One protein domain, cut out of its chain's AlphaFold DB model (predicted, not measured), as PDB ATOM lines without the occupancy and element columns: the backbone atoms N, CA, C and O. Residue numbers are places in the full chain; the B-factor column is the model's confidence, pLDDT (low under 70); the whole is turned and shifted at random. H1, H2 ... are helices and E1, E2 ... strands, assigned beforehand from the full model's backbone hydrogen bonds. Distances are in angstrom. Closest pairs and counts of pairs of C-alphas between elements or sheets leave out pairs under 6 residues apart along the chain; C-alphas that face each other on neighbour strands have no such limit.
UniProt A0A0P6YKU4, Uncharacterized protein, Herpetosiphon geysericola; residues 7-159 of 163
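This is residues 7 to 159 of the 163 residues of an uncharacterized protein of Herpetosiphon geysericola (UniProt A0A0P6YKU4). One strongly twisted sheet of eight strands is folded back on itself and curled like part of a barrel, with E2, E1 and E5 facing E7, E8, E4 and E3 across the hinge strand E6, and with no pairing between its edge strands E2 and E3. H2 packs on the sheet at E5 and E6, H1 lies beyond the sheet near H2, and H3 reaches from E3 to E5 and E6, beside the strands. The printed part has 153 residues, in the order E1 H1 H2 E2 E3 E4 E5 E6 E7 E8 H3; the mixed sheet runs E2 E1 E5 E6 E7 E8 E4 E3, and the class is mixed, helices and strands. The whole is compact, with a radius of gyration of the C-alphas of 15.3 A and spans of 44 by 43 by 34 A.

E2 is residues 43 to 46, E1 7 to 11 and E5 82 to 87, 16.9 A long. E6, residues 90 to 99, is the longest strand at 25.6 A. E7, residues 111 to 118, and E8, 121 to 128, are 22.5 A each; E4 is 59 to 63 and E3 50 to 54. H1 is residues 13 to 22, 14.1 A, H2 29 to 35, and H3 145 to 157, 18.1 A. E1 begins at C-alpha 7 (51.317, 36.859, -17.230); H3 ends at C-alpha 157 (58.318, 40.182, -31.480).

E6 is staggered: residues 90 to 96 pair antiparallel with E5, N 85 and O 93 being 2.9 A apart, and residues 96 to 99 parallel with E7, N 115 and O 98 at 2.8 A. E5 is antiparallel to E1, N 9 and O 84 at 2.8 A, and E1 to E2, N 10 and O 43 at 2.8 A. E7 and E8 form a hairpin, N 114 and O 125 at 2.8 A. E8 is antiparallel to E4, N 60 and O 124 at 2.8 A; E3 and E4 form a hairpin, N 54 and O 59 at 2.9 A. H2 is on the sheet at a height of 9.2 A, only just over E5 and E6, each with 3 of its C-alphas; its closest C-alphas to E6 are Leu 33 and Ile 94, 7.0 A. H3 is on the sheet at 7.6 A, over none of the strands; the closest C-alphas of H3 and E3 are Phe 155 and Tyr 53, 7.0 A. H1 is not on the sheet. It is close to H2 but not clearly touching, Ile 20 and Leu 32 being their closest C-alphas at 7.5 A. In H1, H2 and H3 every O i to N i+4 pair is within hydrogen-bond range.

The C-alphas farthest apart, those of His 25 and Gly 159, are 44.4 A apart. The printed part has no cut. The links E4 to E5, E6 to E7 and E8 to H3 are long. The mean pLDDT of the printed part is 79.4; it is under 70 at residues 68 to 72, 78, 101 to 111 and 128 to 143.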
ATOM      1  N   THR A   7      51.093  37.453 -18.564       93.38
ATOM      2  CA  THR A   7      51.317  36.859 -17.230       93.38
ATOM      3  C   THR A   7      50.314  35.743 -16.958       93.38
ATOM      4  O   THR A   7      49.145  35.867 -17.320       93.38
ATOM      5  N   ILE A   8      50.762  34.662 -16.315       92.00
ATOM      6  CA  ILE A   8      49.888  33.575 -15.851       92.00
ATOM      7  C   ILE A   8      49.862  33.607 -14.322       92.00
ATOM      8  O   ILE A   8      50.908  33.538 -13.680       92.00
ATOM      9  N   TYR A   9      48.671  33.712 -13.750       92.88
ATOM     10  CA  TYR A   9      48.416  33.706 -12.313       92.88
ATOM     11  C   TYR A   9      47.838  32.350 -11.920       92.88
ATOM     12  O   TYR A   9      46.893  31.885 -12.558       92.88
ATOM     13  N   ILE A  10      48.396  31.719 -10.891       91.94
ATOM     14  CA  ILE A  10      47.944  30.433 -10.358       91.94
ATOM     15  C   ILE A  10      47.409  30.653  -8.944       91.94
ATOM     16  O   ILE A  10      48.107  31.201  -8.089       91.94
ATOM     17  N   PHE A  11      46.187  30.187  -8.714       91.38
ATOM     18  CA  PHE A  11      45.473  30.245  -7.443       91.38
ATOM     19  C   PHE A  11      45.249  28.835  -6.923       91.38
ATOM     20  O   PHE A  11      44.755  27.970  -7.651       91.38
ATOM     21  N   THR A  12      45.579  28.609  -5.660       89.62
ATOM     22  CA  THR A  12      45.227  27.377  -4.961       89.62
ATOM     23  C   THR A  12      43.726  27.326  -4.675       89.62
ATOM     24  O   THR A  12      43.023  28.337  -4.715       89.62
ATOM     25  N   ASN A  13      43.218  26.143  -4.325       83.62
ATOM     26  CA  ASN A  13      41.848  26.026  -3.821       83.62
ATOM     27  C   ASN A  13      41.629  26.796  -2.516       83.62
ATOM     28  O   ASN A  13      40.512  27.220  -2.256       83.62
ATOM     29  N   GLU A  14      42.671  26.985  -1.705       86.06
ATOM     30  CA  GLU A  14      42.577  27.778  -0.480       86.06
ATOM     31  C   GLU A  14      42.339  29.257  -0.804       86.06
ATOM     32  O   GLU A  14      41.411  29.844  -0.254       86.06
ATOM     33  N   ASP A  15      43.077  29.815  -1.772       85.88
ATOM     34  CA  ASP A  15      42.885  31.201  -2.231       85.88
ATOM     35  C   ASP A  15      41.454  31.418  -2.744       85.88
ATOM     36  O   ASP A  15      40.811  32.424  -2.449       85.88
ATOM     37  N   ILE A  16      40.929  30.442  -3.490       83.81
ATOM     38  CA  ILE A  16      39.571  30.492  -4.044       83.81
ATOM     39  C   ILE A  16      38.523  30.371  -2.943       83.81
ATOM     40  O   ILE A  16      37.550  31.118  -2.950       83.81
ATOM     41  N   ASN A  17      38.705  29.453  -1.994       84.12
ATOM     42  CA  ASN A  17      37.768  29.282  -0.886       84.12
ATOM     43  C   ASN A  17      37.722  30.532  -0.004       84.12
ATOM     44  O   ASN A  17      36.637  30.967   0.368       84.12
ATOM     45  N   HIS A  18      38.872  31.160   0.254       84.31
ATOM     46  CA  HIS A  18      38.927  32.424   0.981       84.31
ATOM     47  C   HIS A  18      38.144  33.533   0.260       84.31
ATOM     48  O   HIS A  18      37.400  34.288   0.879       84.31
ATOM     49  N   GLU A  19      38.244  33.594  -1.067       84.88
ATOM     50  CA  GLU A  19      37.480  34.534  -1.891       84.88
ATOM     51  C   GLU A  19      35.973  34.260  -1.901       84.88
ATOM     52  O   GLU A  19      35.179  35.204  -1.928       84.88
ATOM     53  N   ILE A  20      35.565  32.990  -1.857       82.44
ATOM     54  CA  ILE A  20      34.157  32.596  -1.700       82.44
ATOM     55  C   ILE A  20      33.632  33.055  -0.337       82.44
ATOM     56  O   ILE A  20      32.545  33.632  -0.269       82.44
ATOM     57  N   ASP A  21      34.407  32.842   0.728       83.75
ATOM     58  CA  ASP A  21      34.043  33.241   2.089       83.75
ATOM     59  C   ASP A  21      33.920  34.771   2.222       83.75
ATOM     60  O   ASP A  21      32.985  35.265   2.860       83.75
ATOM     61  N   ASP A  22      34.807  35.526   1.565       83.12
ATOM     62  CA  ASP A  22      34.769  36.993   1.496       83.12
ATOM     63  C   ASP A  22      33.598  37.512   0.633       83.12
ATOM     64  O   ASP A  22      33.076  38.612   0.861       83.12
ATOM     65  N   LYS A  23      33.166  36.739  -0.375       83.25
ATOM     66  CA  LYS A  23      32.123  37.117  -1.347       83.25
ATOM     67  C   LYS A  23      31.009  36.065  -1.447       83.25
ATOM     68  O   LYS A  23      30.710  35.588  -2.544       83.25
ATOM     69  N   PRO A  24      30.265  35.797  -0.359       77.75
ATOM     70  CA  PRO A  24      29.298  34.692  -0.301       77.75
ATOM     71  C   PRO A  24      28.093  34.857  -1.243       77.75
ATOM     72  O   PRO A  24      27.307  33.934  -1.432       77.75
ATOM     73  N   HIS A  25      27.915  36.045  -1.829       81.50
ATOM     74  CA  HIS A  25      26.868  36.348  -2.805       81.50
ATOM     75  C   HIS A  25      27.248  35.954  -4.243       81.50
ATOM     76  O   HIS A  25      26.377  35.941  -5.114       81.50
ATOM     77  N   ILE A  26      28.520  35.638  -4.509       77.81
ATOM     78  CA  ILE A  26      28.981  35.138  -5.805       77.81
ATOM     79  C   ILE A  26      28.940  33.611  -5.761       77.81
ATOM     80  O   ILE A  26      29.843  32.961  -5.249       77.81
ATOM     81  N   THR A  27      27.869  33.029  -6.299       70.19
ATOM     82  CA  THR A  27      27.670  31.569  -6.305       70.19
ATOM     83  C   THR A  27      28.256  30.879  -7.534       70.19
ATOM     84  O   THR A  27      28.352  29.656  -7.550       70.19
ATOM     85  N   ASP A  28      28.601  31.640  -8.577       75.25
ATOM     86  CA  ASP A  28      29.231  31.125  -9.794       75.25
ATOM     87  C   ASP A  28      30.764  31.260  -9.689       75.25
ATOM     88  O   ASP A  28      31.279  32.387  -9.693       75.25
ATOM     89  N   PRO A  29      31.512  30.141  -9.631       70.62
ATOM     90  CA  PRO A  29      32.972  30.151  -9.590       70.62
ATOM     91  C   PRO A  29      33.615  30.898 -10.764       70.62
ATOM     92  O   PRO A  29      34.676  31.491 -10.595       70.62
ATOM     93  N   ASN A  30      32.987  30.925 -11.943       72.38
ATOM     94  CA  ASN A  30      33.528  31.642 -13.097       72.38
ATOM     95  C   ASN A  30      33.428  33.160 -12.920       72.38
ATOM     96  O   ASN A  30      34.357  33.880 -13.281       72.38
ATOM     97  N   ILE A  31      32.343  33.657 -12.314       78.50
ATOM     98  CA  ILE A  31      32.192  35.083 -11.973       78.50
ATOM     99  C   ILE A  31      33.204  35.475 -10.892       78.50
ATOM    100  O   ILE A  31      33.818  36.545 -10.969       78.50
ATOM    101  N   LEU A  32      33.429  34.594  -9.916       84.12
ATOM    102  CA  LEU A  32      34.451  34.801  -8.897       84.12
ATOM    103  C   LEU A  32      35.840  34.898  -9.534       84.12
ATOM    104  O   LEU A  32      36.535  35.889  -9.346       84.12
ATOM    105  N   LEU A  33      36.227  33.925 -10.361       81.94
ATOM    106  CA  LEU A  33      37.525  33.920 -11.039       81.94
ATOM    107  C   LEU A  33      37.668  35.058 -12.063       81.94
ATOM    108  O   LEU A  33      38.779  35.507 -12.335       81.94
ATOM    109  N   ALA A  34      36.575  35.584 -12.613       83.00
ATOM    110  CA  ALA A  34      36.605  36.767 -13.471       83.00
ATOM    111  C   ALA A  34      36.874  38.068 -12.696       83.00
ATOM    112  O   ALA A  34      37.303  39.053 -13.298       83.00
ATOM    113  N   THR A  35      36.672  38.070 -11.375       85.88
ATOM    114  CA  THR A  35      36.781  39.263 -10.515       85.88
ATOM    115  C   THR A  35      37.784  39.130  -9.367       85.88
ATOM    116  O   THR A  35      38.078  40.130  -8.719       85.88
ATOM    117  N   ILE A  36      38.351  37.938  -9.141       89.44
ATOM    118  CA  ILE A  36      39.351  37.664  -8.096       89.44
ATOM    119  C   ILE A  36      40.536  38.620  -8.204       89.44
ATOM    120  O   ILE A  36      40.963  38.942  -9.316       89.44
ATOM    121  N   ASP A  37      41.059  39.077  -7.072       90.25
ATOM    122  CA  ASP A  37      42.233  39.943  -7.061       90.25
ATOM    123  C   ASP A  37      43.474  39.161  -7.521       90.25
ATOM    124  O   ASP A  37      43.811  38.117  -6.964       90.25
ATOM    125  N   LEU A  38      44.155  39.661  -8.555       91.94
ATOM    126  CA  LEU A  38      45.339  39.006  -9.112       91.94
ATOM    127  C   LEU A  38      46.536  39.054  -8.155       91.94
ATOM    128  O   LEU A  38      47.415  38.198  -8.247       91.94
ATOM    129  N   GLU A  39      46.558  40.005  -7.215       90.38
ATOM    130  CA  GLU A  39      47.607  40.103  -6.192       90.38
ATOM    131  C   GLU A  39      47.545  38.960  -5.167       90.38
ATOM    132  O   GLU A  39      48.542  38.673  -4.505       90.38
ATOM    133  N   ARG A  40      46.404  38.263  -5.071       89.25
ATOM    134  CA  ARG A  40      46.209  37.099  -4.194       89.25
ATOM    135  C   ARG A  40      46.661  35.775  -4.821       89.25
ATOM    136  O   ARG A  40      46.492  34.728  -4.209       89.25
ATOM    137  N   ALA A  41      47.217  35.788  -6.032       91.50
ATOM    138  CA  ALA A  41      47.704  34.568  -6.666       91.50
ATOM    139  C   ALA A  41      48.840  33.932  -5.848       91.50
ATOM    140  O   ALA A  41      49.863  34.569  -5.590       91.50
ATOM    141  N   ALA A  42      48.708  32.648  -5.514       90.69
ATOM    142  CA  ALA A  42      49.764  31.892  -4.845       90.69
ATOM    143  C   ALA A  42      51.054  31.799  -5.668       90.69
ATOM    144  O   ALA A  42      52.148  31.673  -5.112       90.69
ATOM    145  N   TYR A  43      50.945  31.849  -6.999       90.31
ATOM    146  CA  TYR A  43      52.111  31.921  -7.865       90.31
ATOM    147  C   TYR A  43      51.854  32.742  -9.124       90.31
ATOM    148  O   TYR A  43      50.803  32.643  -9.755       90.31
ATOM    149  N   VAL A  44      52.859  33.522  -9.517       91.94
ATOM    150  CA  VAL A  44      52.832  34.349 -10.723       91.94
ATOM    151  C   VAL A  44      53.956  33.901 -11.643       91.94
ATOM    152  O   VAL A  44      55.129  33.924 -11.274       91.94
ATOM    153  N   ILE A  45      53.592  33.511 -12.858       90.62
ATOM    154  CA  ILE A  45      54.517  33.206 -13.942       90.62
ATOM    155  C   ILE A  45      54.672  34.479 -14.780       90.62
ATOM    156  O   ILE A  45      53.765  34.820 -15.555       90.62
ATOM    157  N   PRO A  46      55.801  35.193 -14.656       91.38
ATOM    158  CA  PRO A  46      56.051  36.373 -15.465       91.38
ATOM    159  C   PRO A  46      56.404  35.985 -16.906       91.38
ATOM    160  O   PRO A  46      56.952  34.914 -17.167       91.38
ATOM    161  N   GLU A  47      56.191  36.904 -17.847       91.69
ATOM    162  CA  GLU A  47      56.587  36.749 -19.255       91.69
ATOM    163  C   GLU A  47      58.064  36.370 -19.445       91.69
ATOM    164  O   GLU A  47      58.429  35.647 -20.376       91.69
ATOM    165  N   SER A  48      58.933  36.853 -18.556       91.12
ATOM    166  CA  SER A  48      60.362  36.549 -18.580       91.12
ATOM    167  C   SER A  48      60.662  35.068 -18.344       91.12
ATOM    168  O   SER A  48      61.665  34.584 -18.860       91.12
ATOM    169  N   ALA A  49      59.794  34.343 -17.630       90.50
ATOM    170  CA  ALA A  49      59.930  32.905 -17.395       90.50
ATOM    171  C   ALA A  49      59.457  32.053 -18.585       90.50
ATOM    172  O   ALA A  49      59.811  30.876 -18.679       90.50
ATOM    173  N   ILE A  50      58.663  32.627 -19.496       92.81
ATOM    174  CA  ILE A  50      58.201  31.943 -20.707       92.81
ATOM    175  C   ILE A  50      59.360  31.897 -21.698       92.81
ATOM    176  O   ILE A  50      59.870  32.935 -22.119       92.81
ATOM    177  N   ILE A  51      59.765  30.693 -22.078       94.94
ATOM    178  CA  ILE A  51      60.870  30.449 -23.008       94.94
ATOM    179  C   ILE A  51      60.349  30.448 -24.437       94.94
ATOM    180  O   ILE A  51      60.936  31.075 -25.314       94.94
ATOM    181  N   ALA A  52      59.245  29.742 -24.655       95.12
ATOM    182  CA  ALA A  52      58.621  29.627 -25.955       95.12
ATOM    183  C   ALA A  52      57.110  29.461 -25.816       95.12
ATOM    184  O   ALA A  52      56.615  28.948 -24.809       95.12
ATOM    185  N   TYR A  53      56.402  29.873 -26.856       93.31
ATOM    186  CA  TYR A  53      54.998  29.602 -27.051       93.31
ATOM    187  C   TYR A  53      54.806  28.881 -28.383       93.31
ATOM    188  O   TYR A  53      55.030  29.464 -29.444       93.31
ATOM    189  N   ASP A  54      54.418  27.613 -28.304       92.38
ATOM    190  CA  ASP A  54      54.042  26.795 -29.450       92.38
ATOM    191  C   ASP A  54      52.607  27.125 -29.845       92.38
ATOM    192  O   ASP A  54      51.669  26.834 -29.099       92.38
ATOM    193  N   TRP A  55      52.450  27.810 -30.981       88.25
ATOM    194  CA  TRP A  55      51.146  28.254 -31.450       88.25
ATOM    195  C   TRP A  55      50.293  27.100 -31.984       88.25
ATOM    196  O   TRP A  55      49.133  27.028 -31.582       88.25
ATOM    197  N   PRO A  56      50.793  26.188 -32.841       84.88
ATOM    198  CA  PRO A  56      50.026  25.008 -33.242       84.88
ATOM    199  C   PRO A  56      49.541  24.170 -32.057       84.88
ATOM    200  O   PRO A  56      48.362  23.828 -31.991       84.88
ATOM    201  N   GLU A  57      50.420  23.899 -31.092       84.38
ATOM    202  CA  GLU A  57      50.112  23.052 -29.936       84.38
ATOM    203  C   GLU A  57      49.507  23.824 -28.764       84.38
ATOM    204  O   GLU A  57      49.184  23.226 -27.735       84.38
ATOM    205  N   GLN A  58      49.383  25.150 -28.868       85.56
ATOM    206  CA  GLN A  58      48.838  26.031 -27.830       85.56
ATOM    207  C   GLN A  58      49.481  25.748 -26.463       85.56
ATOM    208  O   GLN A  58      48.803  25.489 -25.466       85.56
ATOM    209  N   THR A  59      50.817  25.709 -26.445       88.44
ATOM    210  CA  THR A  59      51.609  25.248 -25.299       88.44
ATOM    211  C   THR A  59      52.701  26.245 -24.945       88.44
ATOM    212  O   THR A  59      53.566  26.566 -25.760       88.44
ATOM    213  N   PHE A  60      52.708  26.710 -23.698       91.50
ATOM    214  CA  PHE A  60      53.814  27.485 -23.154       91.50
ATOM    215  C   PHE A  60      54.877  26.565 -22.579       91.50
ATOM    216  O   PHE A  60      54.586  25.720 -21.735       91.50
ATOM    217  N   LYS A  61      56.123  26.793 -22.981       93.81
ATOM    218  CA  LYS A  61      57.303  26.218 -22.343       93.81
ATOM    219  C   LYS A  61      57.888  27.236 -21.375       93.81
ATOM    220  O   LYS A  61      58.233  28.350 -21.774       93.81
ATOM    221  N   ILE A  62      58.035  26.843 -20.118       91.69
ATOM    222  CA  ILE A  62      58.440  27.720 -19.017       91.69
ATOM    223  C   ILE A  62      59.634  27.102 -18.305       91.69
ATOM    224  O   ILE A  62      59.709  25.882 -18.161       91.69
ATOM    225  N   THR A  63      60.575  27.929 -17.855       87.25
ATOM    226  CA  THR A  63      61.652  27.457 -16.977       87.25
ATOM    227  C   THR A  63      61.062  26.919 -15.673       87.25
ATOM    228  O   THR A  63      60.218  27.571 -15.063       87.25
ATOM    229  N   ASN A  64      61.521  25.754 -15.219       83.19
ATOM    230  CA  ASN A  64      61.163  25.195 -13.920       83.19
ATOM    231  C   ASN A  64      62.144  25.697 -12.841       83.19
ATOM    232  O   ASN A  64      63.246  25.159 -12.738       83.19
ATOM    233  N   PRO A  65      61.800  26.678 -11.986       78.62
ATOM    234  CA  PRO A  65      62.720  27.157 -10.950       78.62
ATOM    235  C   PRO A  65      62.939  26.146  -9.809       78.62
ATOM    236  O   PRO A  65      63.761  26.389  -8.923       78.62
ATOM    237  N   TRP A  66      62.221  25.017  -9.808       77.12
ATOM    238  CA  TRP A  66      62.362  23.947  -8.819       77.12
ATOM    239  C   TRP A  66      63.135  22.733  -9.335       77.12
ATOM    240  O   TRP A  66      63.336  21.810  -8.557       77.12
ATOM    241  N   HIS A  67      63.611  22.728 -10.585       73.31
ATOM    242  CA  HIS A  67      64.282  21.554 -11.160       73.31
ATOM    243  C   HIS A  67      65.529  21.100 -10.384       73.31
ATOM    244  O   HIS A  67      65.771  19.904 -10.267       73.31
ATOM    245  N   ASP A  68      66.274  22.042  -9.801       69.62
ATOM    246  CA  ASP A  68      67.461  21.763  -8.980       69.62
ATOM    247  C   ASP A  68      67.135  21.406  -7.521       69.62
ATOM    248  O   ASP A  68      68.026  21.108  -6.719       69.62
ATOM    249  N   ARG A  69      65.863  21.476  -7.116       69.19
ATOM    250  CA  ARG A  69      65.455  21.192  -5.739       69.19
ATOM    251  C   ARG A  69      65.084  19.718  -5.624       69.19
ATOM    252  O   ARG A  69      64.280  19.205  -6.383       69.19
ATOM    253  N   LEU A  70      65.579  19.059  -4.576       56.56
ATOM    254  CA  LEU A  70      65.183  17.690  -4.197       56.56
ATOM    255  C   LEU A  70      63.682  17.544  -3.860       56.56
ATOM    256  O   LEU A  70      63.223  16.437  -3.597       56.56
ATOM    257  N   ARG A  71      62.930  18.651  -3.805       54.69
ATOM    258  CA  ARG A  71      61.480  18.648  -3.609       54.69
ATOM    259  C   ARG A  71      60.802  18.763  -4.964       54.69
ATOM    260  O   ARG A  71      61.087  19.701  -5.703       54.69
ATOM    261  N   GLU A  72      59.893  17.829  -5.213       66.94
ATOM    262  CA  GLU A  72      58.950  17.837  -6.327       66.94
ATOM    263  C   GLU A  72      58.307  19.225  -6.479       66.94
ATOM    264  O   GLU A  72      58.088  19.938  -5.490       66.94
ATOM    265  N   THR A  73      58.039  19.620  -7.724       70.12
ATOM    266  CA  THR A  73      57.275  20.829  -8.053       70.12
ATOM    267  C   THR A  73      56.061  20.952  -7.123       70.12
ATOM    268  O   THR A  73      55.380  19.948  -6.902       70.12
ATOM    269  N   PRO A  74      55.754  22.149  -6.579       75.00
ATOM    270  CA  PRO A  74      54.593  22.308  -5.713       75.00
ATOM    271  C   PRO A  74      53.312  21.722  -6.326       75.00
ATOM    272  O   PRO A  74      52.973  22.031  -7.467       75.00
ATOM    273  N   PHE A  75      52.583  20.909  -5.552       71.81
ATOM    274  CA  PHE A  75      51.391  20.180  -6.013       71.81
ATOM    275  C   PHE A  75      50.340  21.090  -6.665       71.81
ATOM    276  O   PHE A  75      49.745  20.735  -7.675       71.81
ATOM    277  N   PHE A  76      50.175  22.311  -6.148       70.88
ATOM    278  CA  PHE A  76      49.242  23.292  -6.699       70.88
ATOM    279  C   PHE A  76      49.609  23.767  -8.114       70.88
ATOM    280  O   PHE A  76      48.772  24.345  -8.796       70.88
ATOM    281  N   MET A  77      50.842  23.561  -8.576       74.50
ATOM    282  CA  MET A  77      51.235  23.840  -9.961       74.50
ATOM    283  C   MET A  77      50.957  22.664 -10.893       74.50
ATOM    284  O   MET A  77      51.081  22.823 -12.105       74.50
ATOM    285  N   HIS A  78      50.614  21.512 -10.320       68.56
ATOM    286  CA  HIS A  78      50.425  20.243 -11.002       68.56
ATOM    287  C   HIS A  78      48.946  19.883 -11.152       68.56
ATOM    288  O   HIS A  78      48.524  19.414 -12.202       68.56
ATOM    289  N   GLU A  79      48.137  20.090 -10.113       74.50
ATOM    290  CA  GLU A  79      46.717  19.742 -10.157       74.50
ATOM    291  C   GLU A  79      45.896  20.517  -9.119       74.50
ATOM    292  O   GLU A  79      46.388  20.914  -8.062       74.50
ATOM    293  N   GLY A  80      44.611  20.716  -9.422       72.94
ATOM    294  CA  GLY A  80      43.599  21.169  -8.468       72.94
ATOM    295  C   GLY A  80      43.478  22.683  -8.330       72.94
ATOM    296  O   GLY A  80      42.490  23.141  -7.775       72.94
ATOM    297  N   SER A  81      44.423  23.449  -8.861       86.00
ATOM    298  CA  SER A  81      44.415  24.917  -8.852       86.00
ATOM    299  C   SER A  81      43.599  25.522  -9.993       86.00
ATOM    300  O   SER A  81      43.172  24.828 -10.921       86.00
ATOM    301  N   LYS A  82      43.417  26.843  -9.963       87.19
ATOM    302  CA  LYS A  82      42.919  27.621 -11.107       87.19
ATOM    303  C   LYS A  82      44.022  28.497 -11.675       87.19
ATOM    304  O   LYS A  82      44.877  28.992 -10.944       87.19
ATOM    305  N   ALA A  83      43.981  28.690 -12.985       88.94
ATOM    306  CA  ALA A  83      44.885  29.557 -13.712       88.94
ATOM    307  C   ALA A  83      44.102  30.690 -14.381       88.94
ATOM    308  O   ALA A  83      43.032  30.471 -14.953       88.94
ATOM    309  N   ILE A  84      44.664  31.894 -14.328       90.12
ATOM    310  CA  ILE A  84      44.188  33.064 -15.063       90.12
ATOM    311  C   ILE A  84      45.334  33.580 -15.916       90.12
ATOM    312  O   ILE A  84      46.411  33.893 -15.410       90.12
ATOM    313  N   VAL A  85      45.095  33.704 -17.215       90.19
ATOM    314  CA  VAL A  85      46.060  34.272 -18.155       90.19
ATOM    315  C   VAL A  85      45.654  35.699 -18.470       90.19
ATOM    316  O   VAL A  85      44.503  35.967 -18.825       90.19
ATOM    317  N   VAL A  86      46.608  36.613 -18.357       92.06
ATOM    318  CA  VAL A  86      46.415  38.040 -18.594       92.06
ATOM    319  C   VAL A  86      47.348  38.507 -19.696       92.06
ATOM    320  O   VAL A  86      48.547  38.233 -19.665       92.06
ATOM    321  N   PHE A  87      46.801  39.257 -20.644       91.38
ATOM    322  CA  PHE A  87      47.557  39.966 -21.666       91.38
ATOM    323  C   PHE A  87      47.059  41.406 -21.740       91.38
ATOM    324  O   PHE A  87      45.855  41.633 -21.810       91.38
ATOM    325  N   GLN A  88      47.970  42.382 -21.681       89.00
ATOM    326  CA  GLN A  88      47.620  43.814 -21.717       89.00
ATOM    327  C   GLN A  88      46.531  44.198 -20.694       89.00
ATOM    328  O   GLN A  88      45.595  44.925 -21.004       89.00
ATOM    329  N   GLN A  89      46.660  43.698 -19.458       87.25
ATOM    330  CA  GLN A  89      45.709  43.906 -18.348       87.25
ATOM    331  C   GLN A  89      44.320  43.274 -18.547       87.25
ATOM    332  O   GLN A  89      43.472  43.371 -17.663       87.25
ATOM    333  N   GLN A  90      44.090  42.572 -19.655       87.94
ATOM    334  CA  GLN A  90      42.859  41.838 -19.906       87.94
ATOM    335  C   GLN A  90      43.034  40.362 -19.538       87.94
ATOM    336  O   GLN A  90      43.998  39.723 -19.957       87.94
ATOM    337  N   ARG A  91      42.081  39.799 -18.784       88.44
ATOM    338  CA  ARG A  91      41.978  38.345 -18.577       88.44
ATOM    339  C   ARG A  91      41.533  37.720 -19.893       88.44
ATOM    340  O   ARG A  91      40.446  38.018 -20.378       88.44
ATOM    341  N   ILE A  92      42.394  36.901 -20.481       86.56
ATOM    342  CA  ILE A  92      42.166  36.277 -21.790       86.56
ATOM    343  C   ILE A  92      41.865  34.784 -21.681       86.56
ATOM    344  O   ILE A  92      41.415  34.187 -22.651       86.56
ATOM    345  N   MET A  93      42.108  34.186 -20.513       84.62
ATOM    346  CA  MET A  93      41.737  32.810 -20.204       84.62
ATOM    347  C   MET A  93      41.577  32.644 -18.694       84.62
ATOM    348  O   MET A  93      42.327  33.229 -17.910       84.62
ATOM    349  N   ILE A  94      40.590  31.839 -18.315       85.25
ATOM    350  CA  ILE A  94      40.351  31.360 -16.957       85.25
ATOM    351  C   ILE A  94      40.098  29.860 -17.082       85.25
ATOM    352  O   ILE A  94      39.298  29.447 -17.920       85.25
ATOM    353  N   GLY A  95      40.776  29.040 -16.282       81.00
ATOM    354  CA  GLY A  95      40.592  27.595 -16.362       81.00
ATOM    355  C   GLY A  95      41.169  26.833 -15.182       81.00
ATOM    356  O   GLY A  95      41.891  27.374 -14.344       81.00
ATOM    357  N   SER A  96      40.839  25.547 -15.120       82.75
ATOM    358  CA  SER A  96      41.427  24.627 -14.145       82.75
ATOM    359  C   SER A  96      42.840  24.240 -14.560       82.75
ATOM    360  O   SER A  96      43.104  24.031 -15.744       82.75
ATOM    361  N   LEU A  97      43.733  24.118 -13.583       83.50
ATOM    362  CA  LEU A  97      45.050  23.537 -13.773       83.50
ATOM    363  C   LEU A  97      44.983  22.042 -13.478       83.50
ATOM    364  O   LEU A  97      44.607  21.632 -12.378       83.50
ATOM    365  N   LEU A  98      45.321  21.239 -14.477       80.50
ATOM    366  CA  LEU A  98      45.199  19.789 -14.427       80.50
ATOM    367  C   LEU A  98      46.500  19.145 -14.863       80.50
ATOM    368  O   LEU A  98      47.223  19.700 -15.682       80.50
ATOM    369  N   SER A  99      46.784  17.955 -14.360       78.00
ATOM    370  CA  SER A  99      48.005  17.263 -14.744       78.00
ATOM    371  C   SER A  99      47.790  16.371 -15.951       78.00
ATOM    372  O   SER A  99      46.819  15.620 -16.009       78.00
ATOM    373  N   GLU A 100      48.718  16.434 -16.905       73.25
ATOM    374  CA  GLU A 100      48.697  15.580 -18.097       73.25
ATOM    375  C   GLU A 100      48.752  14.082 -17.738       73.25
ATOM    376  O   GLU A 100      48.120  13.267 -18.407       73.25
ATOM    377  N   ASP A 101      49.420  13.724 -16.637       68.25
ATOM    378  CA  ASP A 101      49.614  12.332 -16.212       68.25
ATOM    379  C   ASP A 101      48.405  11.744 -15.457       68.25
ATOM    380  O   ASP A 101      48.205  10.524 -15.428       68.25
ATOM    381  N   THR A 102      47.596  12.594 -14.815       66.19
ATOM    382  CA  THR A 102      46.539  12.170 -13.871       66.19
ATOM    383  C   THR A 102      45.129  12.539 -14.314       66.19
ATOM    384  O   THR A 102      44.177  11.851 -13.931       66.19
ATOM    385  N   ALA A 103      44.960  13.566 -15.147       61.28
ATOM    386  CA  ALA A 103      43.647  14.029 -15.568       61.28
ATOM    387  C   ALA A 103      43.028  13.070 -16.594       61.28
ATOM    388  O   ALA A 103      43.329  13.082 -17.787       61.28
ATOM    389  N   ARG A 104      42.129  12.206 -16.115       56.22
ATOM    390  CA  ARG A 104      41.435  11.213 -16.955       56.22
ATOM    391  C   ARG A 104      40.152  11.750 -17.587       56.22
ATOM    392  O   ARG A 104      39.693  11.203 -18.592       56.22
ATOM    393  N   PHE A 105      39.566  12.806 -17.028       55.91
ATOM    394  CA  PHE A 105      38.280  13.319 -17.486       55.91
ATOM    395  C   PHE A 105      38.102  14.790 -17.109       55.91
ATOM    396  O   PHE A 105      38.175  15.139 -15.935       55.91
ATOM    397  N   ILE A 106      37.829  15.624 -18.107       56.81
ATOM    398  CA  ILE A 106      37.222  16.941 -17.925       56.81
ATOM    399  C   ILE A 106      35.875  16.877 -18.631       56.81
ATOM    400  O   ILE A 106      35.766  16.218 -19.673       56.81
ATOM    401  N   ALA A 107      34.860  17.533 -18.072       54.44
ATOM    402  CA  ALA A 107      33.620  17.761 -18.791       54.44
ATOM    403  C   ALA A 107      33.946  18.401 -20.159       54.44
ATOM    404  O   ALA A 107      34.805  19.284 -20.206       54.44
ATOM    405  N   PRO A 108      33.344  17.937 -21.271       53.62
ATOM    406  CA  PRO A 108      33.656  18.427 -22.608       53.62
ATOM    407  C   PRO A 108      33.666  19.948 -22.674       53.62
ATOM    408  O   PRO A 108      34.607  20.493 -23.209       53.62
ATOM    409  N   GLU A 109      32.683  20.602 -22.064       57.03
ATOM    410  CA  GLU A 109      32.467  22.049 -21.989       57.03
ATOM    411  C   GLU A 109      33.518  22.855 -21.210       57.03
ATOM    412  O   GLU A 109      33.524  24.085 -21.289       57.03
ATOM    413  N   GLU A 110      34.407  22.202 -20.467       60.41
ATOM    414  CA  GLU A 110      35.386  22.881 -19.630       60.41
ATOM    415  C   GLU A 110      36.742  22.981 -20.320       60.41
ATOM    416  O   GLU A 110      37.288  22.022 -20.873       60.41
ATOM    417  N   THR A 111      37.328  24.171 -20.227       67.38
ATOM    418  CA  THR A 111      38.697  24.381 -20.669       67.38
ATOM    419  C   THR A 111      39.670  24.278 -19.504       67.38
ATOM    420  O   THR A 111      39.443  24.846 -18.431       67.38
ATOM    421  N   ALA A 112      40.791  23.599 -19.738       76.31
ATOM    422  CA  ALA A 112      41.857  23.476 -18.764       76.31
ATOM    423  C   ALA A 112      43.226  23.826 -19.336       76.31
ATOM    424  O   ALA A 112      43.505  23.712 -20.534       76.31
ATOM    425  N   LEU A 113      44.088  24.235 -18.414       82.38
ATOM    426  CA  LEU A 113      45.512  24.356 -18.622       82.38
ATOM    427  C   LEU A 113      46.168  23.088 -18.078       82.38
ATOM    428  O   LEU A 113      46.211  22.866 -16.869       82.38
ATOM    429  N   TYR A 114      46.651  22.242 -18.979       81.31
ATOM    430  CA  TYR A 114      47.340  21.020 -18.602       81.31
ATOM    431  C   TYR A 114      48.797  21.318 -18.290       81.31
ATOM    432  O   TYR A 114      49.498  21.903 -19.113       81.31
ATOM    433  N   SER A 115      49.250  20.910 -17.116       83.31
ATOM    434  CA  SER A 115      50.642  20.992 -16.708       83.31
ATOM    435  C   SER A 115      51.355  19.666 -16.932       83.31
ATOM    436  O   SER A 115      50.852  18.612 -16.536       83.31
ATOM    437  N   SER A 116      52.551  19.741 -17.504       83.44
ATOM    438  CA  SER A 116      53.472  18.619 -17.677       83.44
ATOM    439  C   SER A 116      54.858  19.060 -17.225       83.44
ATOM    440  O   SER A 116      55.358  20.106 -17.647       83.44
ATOM    441  N   PHE A 117      55.483  18.289 -16.339       80.56
ATOM    442  CA  PHE A 117      56.772  18.635 -15.740       80.56
ATOM    443  C   PHE A 117      57.848  17.746 -16.325       80.56
ATOM    444  O   PHE A 117      57.851  16.536 -16.119       80.56
ATOM    445  N   ARG A 118      58.787  18.342 -17.059       80.12
ATOM    446  CA  ARG A 118      59.898  17.599 -17.655       80.12
ATOM    447  C   ARG A 118      61.197  18.284 -17.283       80.12
ATOM    448  O   ARG A 118      61.538  19.314 -17.856       80.12
ATOM    449  N   GLN A 119      61.917  17.679 -16.339       76.25
ATOM    450  CA  GLN A 119      63.241  18.124 -15.896       76.25
ATOM    451  C   GLN A 119      63.254  19.623 -15.522       76.25
ATOM    452  O   GLN A 119      62.625  20.041 -14.549       76.25
ATOM    453  N   ASP A 120      63.957  20.422 -16.322       82.69
ATOM    454  CA  ASP A 120      64.194  21.857 -16.203       82.69
ATOM    455  C   ASP A 120      63.050  22.726 -16.747       82.69
ATOM    456  O   ASP A 120      63.128  23.956 -16.703       82.69
ATOM    457  N   HIS A 121      61.957  22.110 -17.203       88.75
ATOM    458  CA  HIS A 121      60.841  22.803 -17.828       88.75
ATOM    459  C   HIS A 121      59.471  22.395 -17.292       88.75
ATOM    460  O   HIS A 121      59.218  21.249 -16.912       88.75
ATOM    461  N   ILE A 122      58.566  23.368 -17.331       88.50
ATOM    462  CA  ILE A 122      57.133  23.199 -17.127       88.50
ATOM    463  C   ILE A 122      56.452  23.520 -18.452       88.50
ATOM    464  O   ILE A 122      56.746  24.546 -19.072       88.50
ATOM    465  N   PHE A 123      55.551  22.649 -18.882       89.12
ATOM    466  CA  PHE A 123      54.727  22.856 -20.060       89.12
ATOM    467  C   PHE A 123      53.300  23.107 -19.611       89.12
ATOM    468  O   PHE A 123      52.754  22.316 -18.847       89.12
ATOM    469  N   TYR A 124      52.724  24.208 -20.081       88.56
ATOM    470  CA  TYR A 124      51.334  24.559 -19.839       88.56
ATOM    471  C   TYR A 124      50.586  24.606 -21.163       88.56
ATOM    472  O   TYR A 124      50.807  25.496 -21.984       88.56
ATOM    473  N   SER A 125      49.716  23.626 -21.351       86.44
ATOM    474  CA  SER A 125      49.068  23.302 -22.614       86.44
ATOM    475  C   SER A 125      47.572  23.578 -22.528       86.44
ATOM    476  O   SER A 125      46.882  22.994 -21.692       86.44
ATOM    477  N   PHE A 126      47.037  24.448 -23.384       81.25
ATOM    478  CA  PHE A 126      45.593  24.695 -23.433       81.25
ATOM    479  C   PHE A 126      44.884  23.553 -24.154       81.25
ATOM    480  O   PHE A 126      45.222  23.234 -25.298       81.25
ATOM    481  N   ARG A 127      43.900  22.926 -23.508       76.44
ATOM    482  CA  ARG A 127      43.150  21.803 -24.091       76.44
ATOM    483  C   ARG A 127      41.668  21.875 -23.722       76.44
ATOM    484  O   ARG A 127      41.307  22.379 -22.660       76.44
ATOM    485  N   TYR A 128      40.841  21.311 -24.597       63.97
ATOM    486  CA  TYR A 128      39.406  21.097 -24.403       63.97
ATOM    487  C   TYR A 128      39.127  19.587 -24.376       63.97
ATOM    488  O   TYR A 128      39.699  18.842 -25.177       63.97
ATOM    489  N   GLY A 129      38.263  19.125 -23.469       53.00
ATOM    490  CA  GLY A 129      37.902  17.707 -23.348       53.00
ATOM    491  C   GLY A 129      38.997  16.775 -22.787       53.00
ATOM    492  O   GLY A 129      40.025  17.203 -22.259       53.00
ATOM    493  N   SER A 130      38.735  15.460 -22.844       46.62
ATOM    494  CA  SER A 130      39.581  14.406 -22.252       46.62
ATOM    495  C   SER A 130      40.767  14.007 -23.142       46.62
ATOM    496  O   SER A 130      40.613  13.743 -24.338       46.62
ATOM    497  N   VAL A 131      41.937  13.834 -22.515       50.56
ATOM    498  CA  VAL A 131      43.179  13.308 -23.116       50.56
ATOM    499  C   VAL A 131      42.987  11.921 -23.755       50.56
ATOM    500  O   VAL A 131      43.676  11.580 -24.714       50.56
ATOM    501  N   LEU A 132      42.011  11.130 -23.288       48.97
ATOM    502  CA  LEU A 132      41.786   9.751 -23.739       48.97
ATOM    503  C   LEU A 132      41.027   9.623 -25.071       48.97
ATOM    504  O   LEU A 132      40.977   8.517 -25.609       48.97
ATOM    505  N   GLN A 133      40.437  10.697 -25.615       43.41
ATOM    506  CA  GLN A 133      39.608  10.586 -26.829       43.41
ATOM    507  C   GLN A 133      39.982  11.468 -28.016       43.41
ATOM    508  O   GLN A 133      39.385  11.250 -29.061       43.41
ATOM    509  N   THR A 134      40.973  12.357 -27.897       44.94
ATOM    510  CA  THR A 134      41.512  13.322 -28.892       44.94
ATOM    511  C   THR A 134      41.514  14.710 -28.261       44.94
ATOM    512  O   THR A 134      40.675  15.552 -28.567       44.94
ATOM    513  N   ALA A 135      42.461  14.970 -27.358       50.66
ATOM    514  CA  ALA A 135      42.714  16.338 -26.923       50.66
ATOM    515  C   ALA A 135      43.298  17.114 -28.114       50.66
ATOM    516  O   ALA A 135      44.504  17.103 -28.351       50.66
ATOM    517  N   GLN A 136      42.428  17.711 -28.926       53.91
ATOM    518  CA  GLN A 136      42.847  18.613 -29.989       53.91
ATOM    519  C   GLN A 136      43.456  19.860 -29.345       53.91
ATOM    520  O   GLN A 136      42.968  20.335 -28.313       53.91
ATOM    521  N   ALA A 137      44.530  20.385 -29.940       53.53
ATOM    522  CA  ALA A 137      45.017  21.709 -29.587       53.53
ATOM    523  C   ALA A 137      43.855  22.693 -29.769       53.53
ATOM    524  O   ALA A 137      43.266  22.782 -30.850       53.53
ATOM    525  N   TYR A 138      43.460  23.354 -28.685       55.44
ATOM    526  CA  TYR A 138      42.311  24.243 -28.720       55.44
ATOM    527  C   TYR A 138      42.783  25.624 -29.168       55.44
ATOM    528  O   TYR A 138      43.592  26.215 -28.451       55.44
ATOM    529  N   PRO A 139      42.328  26.150 -30.320       52.28
ATOM    530  CA  PRO A 139      42.731  27.472 -30.766       52.28
ATOM    531  C   PRO A 139      42.361  28.485 -29.686       52.28
ATOM    532  O   PRO A 139      41.198  28.610 -29.323       52.28
ATOM    533  N   PHE A 140      43.400  29.121 -29.149       57.84
ATOM    534  CA  PHE A 140      43.425  30.261 -28.250       57.84
ATOM    535  C   PHE A 140      42.067  30.683 -27.671       57.84
ATOM    536  O   PHE A 140      41.228  31.259 -28.356       57.84
ATOM    537  N   LEU A 141      41.905  30.460 -26.367       54.97
ATOM    538  CA  LEU A 141      40.714  30.695 -25.532       54.97
ATOM    539  C   LEU A 141      40.158  32.115 -25.469       54.97
ATOM    540  O   LEU A 141      39.254  32.368 -24.671       54.97
ATOM    541  N   ASN A 142      40.648  33.029 -26.298       57.75
ATOM    542  CA  ASN A 142      39.904  34.240 -26.544       57.75
ATOM    543  C   ASN A 142      39.087  34.064 -27.831       57.75
ATOM    544  O   ASN A 142      39.686  34.005 -28.906       57.75
ATOM    545  N   PRO A 143      37.742  34.018 -27.758       60.47
ATOM    546  CA  PRO A 143      36.905  33.997 -28.957       60.47
ATOM    547  C   PRO A 143      37.121  35.239 -29.835       60.47
ATOM    548  O   PRO A 143      36.656  35.265 -30.973       60.47
ATOM    549  N   ASP A 144      37.813  36.261 -29.321       77.06
ATOM    550  CA  ASP A 144      38.266  37.410 -30.082       77.06
ATOM    551  C   ASP A 144      39.549  37.100 -30.896       77.06
ATOM    552  O   ASP A 144      40.654  37.030 -30.333       77.06
ATOM    553  N   PRO A 145      39.448  36.985 -32.235       81.19
ATOM    554  CA  PRO A 145      40.600  36.747 -33.101       81.19
ATOM    555  C   PRO A 145      41.619  37.897 -33.075       81.19
ATOM    556  O   PRO A 145      42.791  37.680 -33.380       81.19
ATOM    557  N   ILE A 146      41.211  39.112 -32.689       87.12
ATOM    558  CA  ILE A 146      42.117  40.260 -32.569       87.12
ATOM    559  C   ILE A 146      43.089  40.026 -31.417       87.12
ATOM    560  O   ILE A 146      44.287  40.274 -31.556       87.12
ATOM    561  N   ILE A 147      42.594  39.510 -30.290       85.19
ATOM    562  CA  ILE A 147      43.424  39.234 -29.116       85.19
ATOM    563  C   ILE A 147      44.359  38.058 -29.396       85.19
ATOM    564  O   ILE A 147      45.536  38.123 -29.042       85.19
ATOM    565  N   ALA A 148      43.871  37.021 -30.082       85.81
ATOM    566  CA  ALA A 148      44.699  35.900 -30.518       85.81
ATOM    567  C   ALA A 148      45.883  36.369 -31.380       85.81
ATOM    568  O   ALA A 148      47.038  36.076 -31.063       85.81
ATOM    569  N   GLU A 149      45.621  37.167 -32.417       88.69
ATOM    570  CA  GLU A 149      46.680  37.714 -33.269       88.69
ATOM    571  C   GLU A 149      47.590  38.700 -32.529       88.69
ATOM    572  O   GLU A 149      48.798  38.709 -32.765       88.69
ATOM    573  N   ALA A 150      47.064  39.492 -31.589       91.12
ATOM    574  CA  ALA A 150      47.879  40.389 -30.773       91.12
ATOM    575  C   ALA A 150      48.868  39.615 -29.885       91.12
ATOM    576  O   ALA A 150      50.046  39.967 -29.823       91.12
ATOM    577  N   VAL A 151      48.419  38.527 -29.251       90.31
ATOM    578  CA  VAL A 151      49.281  37.649 -28.448       90.31
ATOM    579  C   VAL A 151      50.305  36.946 -29.335       90.31
ATOM    580  O   VAL A 151      51.494  36.921 -29.008       90.31
ATOM    581  N   LYS A 152      49.876  36.436 -30.492       91.44
ATOM    582  CA  LYS A 152      50.767  35.821 -31.479       91.44
ATOM    583  C   LYS A 152      51.859  36.793 -31.931       91.44
ATOM    584  O   LYS A 152      53.045  36.469 -31.885       91.44
ATOM    585  N   ALA A 153      51.476  38.005 -32.329       92.88
ATOM    586  CA  ALA A 153      52.399  39.052 -32.750       92.88
ATOM    587  C   ALA A 153      53.361  39.453 -31.626       92.88
ATOM    588  O   ALA A 153      54.550  39.635 -31.889       92.88
ATOM    589  N   HIS A 154      52.877  39.531 -30.386       93.94
ATOM    590  CA  HIS A 154      53.696  39.824 -29.213       93.94
ATOM    591  C   HIS A 154      54.784  38.769 -28.995       93.94
ATOM    592  O   HIS A 154      55.971  39.097 -28.983       93.94
ATOM    593  N   PHE A 155      54.428  37.483 -28.937       93.75
ATOM    594  CA  PHE A 155      55.428  36.418 -28.792       93.75
ATOM    595  C   PHE A 155      56.367  36.314 -30.001       93.75
ATOM    596  O   PHE A 155      57.540  35.969 -29.829       93.75
ATOM    597  N   ARG A 156      55.906  36.673 -31.209       95.12
ATOM    598  CA  ARG A 156      56.768  36.777 -32.395       95.12
ATOM    599  C   ARG A 156      57.810  37.883 -32.233       95.12
ATOM    600  O   ARG A 156      58.980  37.652 -32.510       95.12
ATOM    601  N   GLN A 157      57.408  39.060 -31.748       95.50
ATOM    602  CA  GLN A 157      58.318  40.182 -31.480       95.50
ATOM    603  C   GLN A 157      59.361  39.838 -30.414       95.50
ATOM    604  O   GLN A 157      60.507  40.269 -30.519       95.50
ATOM    605  N   LEU A 158      58.989  39.026 -29.423       94.38
ATOM    606  CA  LEU A 158      59.913  38.525 -28.406       94.38
ATOM    607  C   LEU A 158      60.857  37.421 -28.918       94.38
ATOM    608  O   LEU A 158      61.752  37.016 -28.179       94.38
ATOM    609  N   GLY A 159      60.660  36.905 -30.138       96.06
ATOM    610  CA  GLY A 159      61.407  35.754 -30.660       96.06
ATOM    611  C   GLY A 159      61.097  34.444 -29.930       96.06
ATOM    612  O   GLY A 159      61.918  33.532 -29.930       96.06
TER     613      GLY A 159